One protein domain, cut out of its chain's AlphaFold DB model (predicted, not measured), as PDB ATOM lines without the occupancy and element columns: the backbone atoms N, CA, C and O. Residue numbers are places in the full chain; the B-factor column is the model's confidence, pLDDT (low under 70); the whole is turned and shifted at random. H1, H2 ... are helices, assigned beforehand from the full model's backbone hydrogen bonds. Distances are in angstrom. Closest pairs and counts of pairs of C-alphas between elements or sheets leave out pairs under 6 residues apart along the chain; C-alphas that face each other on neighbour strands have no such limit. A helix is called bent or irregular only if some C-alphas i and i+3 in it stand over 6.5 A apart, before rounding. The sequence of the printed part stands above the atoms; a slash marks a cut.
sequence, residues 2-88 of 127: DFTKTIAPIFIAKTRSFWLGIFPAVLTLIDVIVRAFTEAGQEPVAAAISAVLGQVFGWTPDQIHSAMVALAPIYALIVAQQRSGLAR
ATOM      1  N   ASP A   2     -43.185 -17.772   9.784       39.91
ATOM      2  CA  ASP A   2     -42.394 -17.499   8.581       39.91
ATOM      3  C   ASP A   2     -41.039 -18.214   8.711       39.91
ATOM      4  O   ASP A   2     -40.212 -17.857   9.550       39.91
ATOM      5  N   PHE A   3     -40.857 -19.305   7.963       50.88
ATOM      6  CA  PHE A   3     -39.675 -20.176   8.035       50.88
ATOM      7  C   PHE A   3     -38.559 -19.769   7.067       50.88
ATOM      8  O   PHE A   3     -37.523 -20.434   6.985       50.88
ATOM      9  N   THR A   4     -38.709 -18.648   6.374       49.72
ATOM     10  CA  THR A   4     -37.717 -18.164   5.418       49.72
ATOM     11  C   THR A   4     -36.699 -17.282   6.134       49.72
ATOM     12  O   THR A   4     -36.692 -16.059   6.020       49.72
ATOM     13  N   LYS A   5     -35.796 -17.896   6.910       54.69
ATOM     14  CA  LYS A   5     -34.563 -17.205   7.317       54.69
ATOM     15  C   LYS A   5     -33.725 -16.996   6.057       54.69
ATOM     16  O   LYS A   5     -32.953 -17.870   5.673       54.69
ATOM     17  N   THR A   6     -33.900 -15.847   5.411       49.31
ATOM     18  CA  THR A   6     -33.043 -15.372   4.324       49.31
ATOM     19  C   THR A   6     -31.601 -15.408   4.814       49.31
ATOM     20  O   THR A   6     -31.200 -14.610   5.664       49.31
ATOM     21  N   ILE A   7     -30.819 -16.365   4.315       58.31
ATOM     22  CA  ILE A   7     -29.371 -16.385   4.507       58.31
ATOM     23  C   ILE A   7     -28.837 -15.256   3.630       58.31
ATOM     24  O   ILE A   7     -28.523 -15.452   2.459       58.31
ATOM     25  N   ALA A   8     -28.831 -14.038   4.170       58.09
ATOM     26  CA  ALA A   8     -28.253 -12.901   3.477       58.09
ATOM     27  C   ALA A   8     -26.766 -13.206   3.230       58.09
ATOM     28  O   ALA A   8     -26.065 -13.579   4.180       58.09
ATOM     29  N   PRO A   9     -26.270 -13.089   1.986       56.75
ATOM     30  CA  PRO A   9     -24.867 -13.335   1.697       56.75
ATOM     31  C   PRO A   9     -24.012 -12.402   2.557       56.75
ATOM     32  O   PRO A   9     -24.172 -11.179   2.536       56.75
ATOM     33  N   ILE A  10     -23.119 -12.983   3.359       64.94
ATOM     34  CA  ILE A  10     -22.229 -12.210   4.223       64.94
ATOM     35  C   ILE A  10     -21.187 -11.557   3.321       64.94
ATOM     36  O   ILE A  10     -20.292 -12.223   2.799       64.94
ATOM     37  N   PHE A  11     -21.300 -10.244   3.135       71.56
ATOM     38  CA  PHE A  11     -20.313  -9.480   2.387       71.56
ATOM     39  C   PHE A  11     -18.969  -9.524   3.120       71.56
ATOM     40  O   PHE A  11     -18.809  -8.948   4.200       71.56
ATOM     41  N   ILE A  12     -17.999 -10.239   2.549       68.06
ATOM     42  CA  ILE A  12     -16.762 -10.587   3.249       68.06
ATOM     43  C   ILE A  12     -15.918  -9.370   3.614       68.06
ATOM     44  O   ILE A  12     -15.291  -9.361   4.670       68.06
ATOM     45  N   ALA A  13     -15.990  -8.299   2.824       71.94
ATOM     46  CA  ALA A  13     -15.284  -7.061   3.120       71.94
ATOM     47  C   ALA A  13     -15.832  -6.319   4.355       71.94
ATOM     48  O   ALA A  13     -15.222  -5.364   4.812       71.94
ATOM     49  N   LYS A  14     -16.954  -6.752   4.949       75.19
ATOM     50  CA  LYS A  14     -17.422  -6.241   6.252       75.19
ATOM     51  C   LYS A  14     -16.828  -7.015   7.439       75.19
ATOM     52  O   LYS A  14     -16.962  -6.596   8.586       75.19
ATOM     53  N   THR A  15     -16.197  -8.164   7.194       75.00
ATOM     54  CA  THR A  15     -15.698  -9.047   8.258       75.00
ATOM     55  C   THR A  15     -14.321  -8.610   8.758       75.00
ATOM     56  O   THR A  15     -13.473  -8.162   7.988       75.00
ATOM     57  N   ARG A  16     -14.069  -8.770  10.064       75.44
ATOM     58  CA  ARG A  16     -12.752  -8.473  10.663       75.44
ATOM     59  C   ARG A  16     -11.644  -9.372  10.101       75.44
ATOM     60  O   ARG A  16     -10.522  -8.908   9.945       75.44
ATOM     61  N   SER A  17     -11.971 -10.613   9.733       74.38
ATOM     62  CA  SER A  17     -11.039 -11.571   9.116       74.38
ATOM     63  C   SER A  17     -10.551 -11.128   7.748       74.38
ATOM     64  O   SER A  17      -9.417 -11.425   7.369       74.38
ATOM     65  N   PHE A  18     -11.384 -10.396   7.010       80.62
ATOM     66  CA  PHE A  18     -10.972  -9.792   5.757       80.62
ATOM     67  C   PHE A  18      -9.931  -8.701   5.993       80.62
ATOM     68  O   PHE A  18      -8.834  -8.804   5.462       80.62
ATOM     69  N   TRP A  19     -10.228  -7.713   6.837       84.38
ATOM     70  CA  TRP A  19      -9.335  -6.567   7.046       84.38
ATOM     71  C   TRP A  19      -8.040  -6.902   7.789       84.38
ATOM     72  O   TRP A  19      -7.010  -6.318   7.481       84.38
ATOM     73  N   LEU A  20      -8.074  -7.829   8.749       84.25
ATOM     74  CA  LEU A  20      -6.903  -8.173   9.571       84.25
ATOM     75  C   LEU A  20      -6.080  -9.340   9.018       84.25
ATOM     76  O   LEU A  20      -4.990  -9.606   9.514       84.25
ATOM     77  N   GLY A  21      -6.612 -10.066   8.038       85.19
ATOM     78  CA  GLY A  21      -5.986 -11.276   7.521       85.19
ATOM     79  C   GLY A  21      -5.845 -11.245   6.008       85.19
ATOM     80  O   GLY A  21      -4.744 -11.149   5.481       85.19
ATOM     81  N   ILE A  22      -6.970 -11.307   5.298       84.75
ATOM     82  CA  ILE A  22      -6.974 -11.463   3.835       84.75
ATOM     83  C   ILE A  22      -6.384 -10.237   3.146       84.75
ATOM     84  O   ILE A  22      -5.529 -10.373   2.283       84.75
ATOM     85  N   PHE A  23      -6.836  -9.048   3.526       89.12
ATOM     86  CA  PHE A  23      -6.407  -7.792   2.933       89.12
ATOM     87  C   PHE A  23      -4.886  -7.576   3.053       89.12
ATOM     88  O   PHE A  23      -4.240  -7.459   2.010       89.12
ATOM     89  N   PRO A  24      -4.267  -7.611   4.252       88.06
ATOM     90  CA  PRO A  24      -2.817  -7.457   4.372       88.06
ATOM     91  C   PRO A  24      -2.036  -8.602   3.707       88.06
ATOM     92  O   PRO A  24      -0.969  -8.362   3.141       88.06
ATOM     93  N   ALA A  25      -2.571  -9.829   3.694       88.44
ATOM     94  CA  ALA A  25      -1.952 -10.941   2.974       88.44
ATOM     95  C   ALA A  25      -1.948 -10.722   1.451       88.44
ATOM     96  O   ALA A  25      -0.928 -10.953   0.810       88.44
ATOM     97  N   VAL A  26      -3.053 -10.237   0.873       90.25
ATOM     98  CA  VAL A  26      -3.147  -9.917  -0.562       90.25
ATOM     99  C   VAL A  26      -2.192  -8.785  -0.929       90.25
ATOM    100  O   VAL A  26      -1.495  -8.883  -1.932       90.25
ATOM    101  N   LEU A  27      -2.110  -7.745  -0.100       92.50
ATOM    102  CA  LEU A  27      -1.158  -6.652  -0.289       92.50
ATOM    103  C   LEU A  27       0.297  -7.137  -0.284       92.50
ATOM    104  O   LEU A  27       1.072  -6.770  -1.161       92.50
ATOM    105  N   THR A  28       0.648  -8.015   0.655       91.69
ATOM    106  CA  THR A  28       1.983  -8.635   0.708       91.69
ATOM    107  C   THR A  28       2.244  -9.500  -0.526       91.69
ATOM    108  O   THR A  28       3.334  -9.471  -1.093       91.69
ATOM    109  N   LEU A  29       1.233 -10.248  -0.977       90.12
ATOM    110  CA  LEU A  29       1.339 -11.109  -2.150       90.12
ATOM    111  C   LEU A  29       1.592 -10.312  -3.436       90.12
ATOM    112  O   LEU A  29       2.335 -10.790  -4.287       90.12
ATOM    113  N   ILE A  30       1.017  -9.113  -3.577       91.94
ATOM    114  CA  ILE A  30       1.286  -8.234  -4.726       91.94
ATOM    115  C   ILE A  30       2.783  -7.935  -4.818       91.94
ATOM    116  O   ILE A  30       3.364  -8.163  -5.874       91.94
ATOM    117  N   ASP A  31       3.416  -7.501  -3.728       90.75
ATOM    118  CA  ASP A  31       4.853  -7.199  -3.746       90.75
ATOM    119  C   ASP A  31       5.698  -8.445  -4.019       90.75
ATOM    120  O   ASP A  31       6.638  -8.381  -4.803       90.75
ATOM    121  N   VAL A  32       5.342  -9.598  -3.437       89.62
ATOM    122  CA  VAL A  32       6.041 -10.868  -3.702       89.62
ATOM    123  C   VAL A  32       5.956 -11.249  -5.182       89.62
ATOM    124  O   VAL A  32       6.958 -11.653  -5.768       89.62
ATOM    125  N   ILE A  33       4.782 -11.104  -5.804       90.06
ATOM    126  CA  ILE A  33       4.587 -11.384  -7.232       90.06
ATOM    127  C   ILE A  33       5.378 -10.383  -8.072       90.06
ATOM    128  O   ILE A  33       6.165 -10.792  -8.920       90.06
ATOM    129  N   VAL A  34       5.215  -9.080  -7.844       89.62
ATOM    130  CA  VAL A  34       5.900  -8.052  -8.641       89.62
ATOM    131  C   VAL A  34       7.413  -8.225  -8.547       89.62
ATOM    132  O   VAL A  34       8.083  -8.241  -9.576       89.62
ATOM    133  N   ARG A  35       7.954  -8.466  -7.352       87.62
ATOM    134  CA  ARG A  35       9.380  -8.740  -7.156       87.62
ATOM    135  C   ARG A  35       9.842 -10.025  -7.846       87.62
ATOM    136  O   ARG A  35      10.956 -10.065  -8.351       87.62
ATOM    137  N   ALA A  36       9.004 -11.060  -7.901       87.62
ATOM    138  CA  ALA A  36       9.331 -12.303  -8.601       87.62
ATOM    139  C   ALA A  36       9.342 -12.155 -10.135       87.62
ATOM    140  O   ALA A  36      10.056 -12.894 -10.809       87.62
ATOM    141  N   PHE A  37       8.563 -11.218 -10.685       87.94
ATOM    142  CA  PHE A  37       8.420 -11.010 -12.133       87.94
ATOM    143  C   PHE A  37       9.133  -9.757 -12.667       87.94
ATOM    144  O   PHE A  37       9.118  -9.525 -13.876       87.94
ATOM    145  N   THR A  38       9.762  -8.953 -11.809       84.62
ATOM    146  CA  THR A  38      10.509  -7.753 -12.209       84.62
ATOM    147  C   THR A  38      11.966  -7.852 -11.767       84.62
ATOM    148  O   THR A  38      12.263  -8.052 -10.594       84.62
ATOM    149  N   GLU A  39      12.902  -7.662 -12.699       68.75
ATOM    150  CA  GLU A  39      14.344  -7.647 -12.386       68.75
ATOM    151  C   GLU A  39      14.741  -6.456 -11.496       68.75
ATOM    152  O   GLU A  39      15.772  -6.480 -10.830       68.75
ATOM    153  N   ALA A  40      13.900  -5.418 -11.453       67.56
ATOM    154  CA  ALA A  40      14.161  -4.169 -10.749       67.56
ATOM    155  C   ALA A  40      13.838  -4.197  -9.241       67.56
ATOM    156  O   ALA A  40      13.926  -3.151  -8.603       67.56
ATOM    157  N   GLY A  41      13.454  -5.343  -8.660       67.25
ATOM    158  CA  GLY A  41      13.152  -5.430  -7.224       67.25
ATOM    159  C   GLY A  41      12.037  -4.470  -6.794       67.25
ATOM    160  O   GLY A  41      12.155  -3.800  -5.775       67.25
ATOM    161  N   GLN A  42      10.985  -4.343  -7.608       77.88
ATOM    162  CA  GLN A  42       9.912  -3.388  -7.342       77.88
ATOM    163  C   GLN A  42       8.933  -3.922  -6.295       77.88
ATOM    164  O   GLN A  42       8.372  -5.006  -6.440       77.88
ATOM    165  N   GLU A  43       8.685  -3.109  -5.272       88.62
ATOM    166  CA  GLU A  43       7.768  -3.403  -4.166       88.62
ATOM    167  C   GLU A  43       6.751  -2.255  -4.062       88.62
ATOM    168  O   GLU A  43       6.907  -1.345  -3.245       88.62
ATOM    169  N   PRO A  44       5.751  -2.198  -4.961       89.88
ATOM    170  CA  PRO A  44       4.862  -1.044  -5.087       89.88
ATOM    171  C   PRO A  44       4.046  -0.766  -3.820       89.88
ATOM    172  O   PRO A  44       3.794   0.398  -3.499       89.88
ATOM    173  N   VAL A  45       3.638  -1.803  -3.086       92.12
ATOM    174  CA  VAL A  45       2.879  -1.642  -1.843       92.12
ATOM    175  C   VAL A  45       3.797  -1.164  -0.725       92.12
ATOM    176  O   VAL A  45       3.472  -0.177  -0.061       92.12
ATOM    177  N   ALA A  46       4.959  -1.788  -0.540       91.69
ATOM    178  CA  ALA A  46       5.937  -1.341   0.445       91.69
ATOM    179  C   ALA A  46       6.433   0.086   0.167       91.69
ATOM    180  O   ALA A  46       6.563   0.880   1.099       91.69
ATOM    181  N   ALA A  47       6.620   0.457  -1.102       91.12
ATOM    182  CA  ALA A  47       6.961   1.817  -1.510       91.12
ATOM    183  C   ALA A  47       5.845   2.818  -1.175       91.12
ATOM    184  O   ALA A  47       6.119   3.887  -0.628       91.12
ATOM    185  N   ALA A  48       4.583   2.465  -1.433       91.62
ATOM    186  CA  ALA A  48       3.442   3.307  -1.077       91.62
ATOM    187  C   ALA A  48       3.316   3.500   0.444       91.62
ATOM    188  O   ALA A  48       3.051   4.605   0.914       91.62
ATOM    189  N   ILE A  49       3.553   2.446   1.227       90.38
ATOM    190  CA  ILE A  49       3.562   2.526   2.693       90.38
ATOM    191  C   ILE A  49       4.764   3.353   3.176       90.38
ATOM    192  O   ILE A  49       4.614   4.172   4.083       90.38
ATOM    193  N   SER A  50       5.935   3.196   2.552       92.69
ATOM    194  CA  SER A  50       7.148   3.963   2.862       92.69
ATOM    195  C   SER A  50       6.964   5.450   2.585       92.69
ATOM    196  O   SER A  50       7.441   6.273   3.358       92.69
ATOM    197  N   ALA A  51       6.190   5.828   1.565       91.38
ATOM    198  CA  ALA A  51       5.876   7.233   1.307       91.38
ATOM    199  C   ALA A  51       5.172   7.919   2.496       91.38
ATOM    200  O   ALA A  51       5.305   9.129   2.670       91.38
ATOM    201  N   VAL A  52       4.463   7.153   3.333       90.00
ATOM    202  CA  VAL A  52       3.795   7.652   4.543       90.00
ATOM    203  C   VAL A  52       4.656   7.423   5.786       90.00
ATOM    204  O   VAL A  52       4.960   8.359   6.524       90.00
ATOM    205  N   LEU A  53       5.076   6.180   6.032       87.38
ATOM    206  CA  LEU A  53       5.807   5.802   7.246       87.38
ATOM    207  C   LEU A  53       7.271   6.246   7.224       87.38
ATOM    208  O   LEU A  53       7.850   6.491   8.277       87.38
ATOM    209  N   GLY A  54       7.863   6.399   6.044       86.69
ATOM    210  CA  GLY A  54       9.225   6.896   5.862       86.69
ATOM    211  C   GLY A  54       9.390   8.340   6.323       86.69
ATOM    212  O   GLY A  54      10.431   8.680   6.876       86.69
ATOM    213  N   GLN A  55       8.349   9.171   6.202       82.69
ATOM    214  CA  GLN A  55       8.394  10.568   6.650       82.69
ATOM    215  C   GLN A  55       8.477  10.707   8.174       82.69
ATOM    216  O   GLN A  55       9.081  11.653   8.672       82.69
ATOM    217  N   VAL A  56       7.869   9.776   8.913       84.88
ATOM    218  CA  VAL A  56       7.746   9.856  10.378       84.88
ATOM    219  C   VAL A  56       8.750   8.944  11.082       84.88
ATOM    220  O   VAL A  56       9.312   9.318  12.107       84.88
ATOM    221  N   PHE A  57       8.993   7.754  10.533       87.50
ATOM    222  CA  PHE A  57       9.791   6.702  11.166       87.50
ATOM    223  C   PHE A  57      11.077   6.364  10.401       87.50
ATOM    224  O   PHE A  57      11.871   5.566  10.892       87.50
ATOM    225  N   GLY A  58      11.299   6.935   9.210       88.94
ATOM    226  CA  GLY A  58      12.487   6.658   8.394       88.94
ATOM    227  C   GLY A  58      12.518   5.258   7.773       88.94
ATOM    228  O   GLY A  58      13.581   4.795   7.373       88.94
ATOM    229  N   TRP A  59      11.378   4.565   7.718       90.06
ATOM    230  CA  TRP A  59      11.297   3.203   7.188       90.06
ATOM    231  C   TRP A  59      11.425   3.178   5.663       90.06
ATOM    232  O   TRP A  59      10.637   3.816   4.955       90.06
ATOM    233  N   THR A  60      12.386   2.403   5.161       91.12
ATOM    234  CA  THR A  60      12.595   2.195   3.722       91.12
ATOM    235  C   THR A  60      11.597   1.177   3.149       91.12
ATOM    236  O   THR A  60      11.046   0.368   3.906       91.12
ATOM    237  N   PRO A  61      11.362   1.170   1.821       89.88
ATOM    238  CA  PRO A  61      10.520   0.163   1.175       89.88
ATOM    239  C   PRO A  61      10.965  -1.271   1.498       89.88
ATOM    240  O   PRO A  61      10.147  -2.050   1.977       89.88
ATOM    241  N   ASP A  62      12.267  -1.572   1.409       90.06
ATOM    242  CA  ASP A  62      12.802  -2.909   1.713       90.06
ATOM    243  C   ASP A  62      12.503  -3.362   3.153       90.06
ATOM    244  O   ASP A  62      12.202  -4.533   3.411       90.06
ATOM    245  N   GLN A  63      12.590  -2.438   4.119       91.69
ATOM    246  CA  GLN A  63      12.288  -2.719   5.525       91.69
ATOM    247  C   GLN A  63      10.805  -3.040   5.716       91.69
ATOM    248  O   GLN A  63      10.457  -3.975   6.441       91.69
ATOM    249  N   ILE A  64       9.932  -2.291   5.042       92.19
ATOM    250  CA  ILE A  64       8.486  -2.512   5.080       92.19
ATOM    251  C   ILE A  64       8.129  -3.838   4.421       92.19
ATOM    252  O   ILE A  64       7.396  -4.623   5.020       92.19
ATOM    253  N   HIS A  65       8.670  -4.125   3.239       92.25
ATOM    254  CA  HIS A  65       8.437  -5.388   2.551       92.25
ATOM    255  C   HIS A  65       8.886  -6.577   3.404       92.25
ATOM    256  O   HIS A  65       8.124  -7.522   3.615       92.25
ATOM    257  N   SER A  66      10.087  -6.494   3.983       91.31
ATOM    258  CA  SER A  66      10.612  -7.526   4.884       91.31
ATOM    259  C   SER A  66       9.694  -7.753   6.088       91.31
ATOM    260  O   SER A  66       9.411  -8.897   6.448       91.31
ATOM    261  N   ALA A  67       9.169  -6.679   6.685       91.88
ATOM    262  CA  ALA A  67       8.201  -6.772   7.774       91.88
ATOM    263  C   ALA A  67       6.869  -7.392   7.314       91.88
ATOM    264  O   ALA A  67       6.320  -8.252   8.002       91.88
ATOM    265  N   MET A  68       6.355  -7.004   6.144       92.69
ATOM    266  CA  MET A  68       5.125  -7.557   5.569       92.69
ATOM    267  C   MET A  68       5.239  -9.067   5.340       92.69
ATOM    268  O   MET A  68       4.347  -9.818   5.743       92.69
ATOM    269  N   VAL A  69       6.357  -9.526   4.772       91.12
ATOM    270  CA  VAL A  69       6.639 -10.953   4.558       91.12
ATOM    271  C   VAL A  69       6.782 -11.695   5.889       91.12
ATOM    272  O   VAL A  69       6.204 -12.768   6.051       91.12
ATOM    273  N   ALA A  70       7.478 -11.118   6.873       93.06
ATOM    274  CA  ALA A  70       7.625 -11.721   8.200       93.06
ATOM    275  C   ALA A  70       6.285 -11.865   8.946       93.06
ATOM    276  O   ALA A  70       6.096 -12.815   9.708       93.06
ATOM    277  N   LEU A  71       5.341 -10.948   8.716       90.19
ATOM    278  CA  LEU A  71       4.002 -10.979   9.307       90.19
ATOM    279  C   LEU A  71       3.006 -11.847   8.519       90.19
ATOM    280  O   LEU A  71       1.963 -12.216   9.065       90.19
ATOM    281  N   ALA A  72       3.317 -12.238   7.278       87.81
ATOM    282  CA  ALA A  72       2.436 -13.056   6.440       87.81
ATOM    283  C   ALA A  72       1.928 -14.353   7.113       87.81
ATOM    284  O   ALA A  72       0.727 -14.635   7.013       87.81
ATOM    285  N   PRO A  73       2.750 -15.114   7.868       86.81
ATOM    286  CA  PRO A  73       2.279 -16.290   8.602       86.81
ATOM    287  C   PRO A  73       1.227 -15.953   9.667       86.81
ATOM    288  O   PRO A  73       0.290 -16.719   9.882       86.81
ATOM    289  N   ILE A  74       1.335 -14.786  10.310       86.75
ATOM    290  CA  ILE A  74       0.379 -14.336  11.330       86.75
ATOM    291  C   ILE A  74      -0.963 -14.010  10.674       86.75
ATOM    292  O   ILE A  74      -2.007 -14.421  11.183       86.75
ATOM    293  N   TYR A  75      -0.957 -13.344   9.515       81.56
ATOM    294  CA  TYR A  75      -2.184 -13.099   8.753       81.56
ATOM    295  C   TYR A  75      -2.869 -14.415   8.369       81.56
ATOM    296  O   TYR A  75      -4.085 -14.544   8.534       81.56
ATOM    297  N   ALA A  76      -2.099 -15.419   7.938       77.75
ATOM    298  CA  ALA A  76      -2.624 -16.746   7.627       77.75
ATOM    299  C   ALA A  76      -3.261 -17.421   8.855       77.75
ATOM    300  O   ALA A  76      -4.364 -17.962   8.748       77.75
ATOM    301  N   LEU A  77      -2.632 -17.327  10.030       80.25
ATOM    302  CA  LEU A  77      -3.184 -17.840  11.290       80.25
ATOM    303  C   LEU A  77      -4.471 -17.114  11.703       80.25
ATOM    304  O   LEU A  77      -5.424 -17.764  12.130       80.25
ATOM    305  N   ILE A  78      -4.546 -15.791  11.538       79.44
ATOM    306  CA  ILE A  78      -5.760 -15.006  11.815       79.44
ATOM    307  C   ILE A  78      -6.906 -15.461  10.907       79.44
ATOM    308  O   ILE A  78      -8.021 -15.689  11.387       79.44
ATOM    309  N   VAL A  79      -6.643 -15.628   9.607       74.88
ATOM    310  CA  VAL A  79      -7.646 -16.127   8.658       74.88
ATOM    311  C   VAL A  79      -8.068 -17.545   9.028       74.88
ATOM    312  O   VAL A  79      -9.268 -17.809   9.091       74.88
ATOM    313  N   ALA A  80      -7.122 -18.441   9.315       74.62
ATOM    314  CA  ALA A  80      -7.409 -19.820   9.696       74.62
ATOM    315  C   ALA A  80      -8.249 -19.891  10.980       74.62
ATOM    316  O   ALA A  80      -9.293 -20.540  10.993       74.62
ATOM    317  N   GLN A  81      -7.870 -19.155  12.026       76.56
ATOM    318  CA  GLN A  81      -8.597 -19.116  13.294       76.56
ATOM    319  C   GLN A  81     -10.011 -18.558  13.115       76.56
ATOM    320  O   GLN A  81     -10.978 -19.162  13.577       76.56
ATOM    321  N   GLN A  82     -10.161 -17.433  12.412       69.88
ATOM    322  CA  GLN A  82     -11.461 -16.776  12.250       69.88
ATOM    323  C   GLN A  82     -12.371 -17.488  11.238       69.88
ATOM    324  O   GLN A  82     -13.590 -17.327  11.296       69.88
ATOM    325  N   ARG A  83     -11.809 -18.301  10.335       66.81
ATOM    326  CA  ARG A  83     -12.567 -19.142   9.396       66.81
ATOM    327  C   ARG A  83     -12.726 -20.597   9.838       66.81
ATOM    328  O   ARG A  83     -13.540 -21.293   9.241       66.81
ATOM    329  N   SER A  84     -12.058 -21.044  10.901       62.97
ATOM    330  CA  SER A  84     -12.246 -22.389  11.476       62.97
ATOM    331  C   SER A  84     -13.709 -22.672  11.865       62.97
ATOM    332  O   SER A  84     -14.153 -23.815  11.849       62.97
ATOM    333  N   GLY A  85     -14.497 -21.622  12.130       54.47
ATOM    334  CA  GLY A  85     -15.942 -21.705  12.361       54.47
ATOM    335  C   GLY A  85     -16.816 -21.766  11.099       54.47
ATOM    336  O   GLY A  85     -17.958 -22.203  11.201       54.47
ATOM    337  N   LEU A  86     -16.317 -21.369   9.919       53.06
ATOM    338  CA  LEU A  86     -17.063 -21.424   8.646       53.06
ATOM    339  C   LEU A  86     -17.120 -22.839   8.056       53.06
ATOM    340  O   LEU A  86     -18.006 -23.130   7.261       53.06
ATOM    341  N   ALA A  87     -16.196 -23.712   8.463       48.75
ATOM    342  CA  ALA A  87     -16.215 -25.136   8.135       48.75
ATOM    343  C   ALA A  87     -17.131 -25.949   9.064       48.75
ATOM    344  O   ALA A  87     -17.169 -27.171   8.955       48.75
ATOM    345  N   ARG A  88     -17.867 -25.309   9.987       47.62
ATOM    346  CA  ARG A  88     -18.943 -25.995  10.702       47.62
ATOM    347  C   ARG A  88     -20.124 -26.119   9.745       47.62
ATOM    348  O   ARG A  88     -20.666 -25.087   9.345       47.62
TER     349      ARG A  88
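This is residues 2 to 88 of the 127 residues of an uncharacterized protein of Paracoccus pantotrophus (UniProt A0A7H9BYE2). What shape is this? H1 and arm H3b of the bent helix H3 run side by side, opposite ways, H2 and arm H3a pack at one end, and residues 2 to 11 stick out as a tail. What builds it? The 87 residues, all helix in class, have H1, H2, H3 in order; the whole is loose, radius of gyration of the C-alphas 17.2 A, spanning 60 by 29 by 19 A.

How does H3 run? H3, residues 61 to 83, one helix by its hydrogen bonds, is bent, C-alphas 70 and 73 being 7.0 A apart; arms H3a, residues 61 to 70, and H3b, residues 73 to 83, stand at a steep tilt of 48 degrees. What touches it? H1, residues 16 to 37, touches H3b with residues 17 to 25 alone, closest C-alphas Gly 21 and Tyr 75, 4.4 A, at a steep tilt of 39 degrees, opposite ways. H2, residues 44 to 57, touches H3a with residues 46 to 50 alone, closest C-alphas Ala 47 and Pro 61, 4.8 A. Are backbones paired? Every O i to N i+4 pair is within hydrogen-bond range in H3a and H3b, 15 of 18 in H1, 7 of 10 in H2.

Where is H1? It runs 31.2 A from C-alpha 16 at (-12.752, -8.473, 10.663), only just irregular: C-alphas 20 and 23 are 6.7 A apart. Where do the others lie? H2 spans 18.7 A, H3a 14.1 A and H3b 15.1 A, to C-alpha 83 at (-12.567, -19.142, 9.396).

How large is it? The farthest C-alphas, Asp 2 and Glu 39, are 61.3 A apart; the printed part has no cut. Where is pLDDT under 70? In residues 2 to 10, 12, 39 to 41 and 82 to 88.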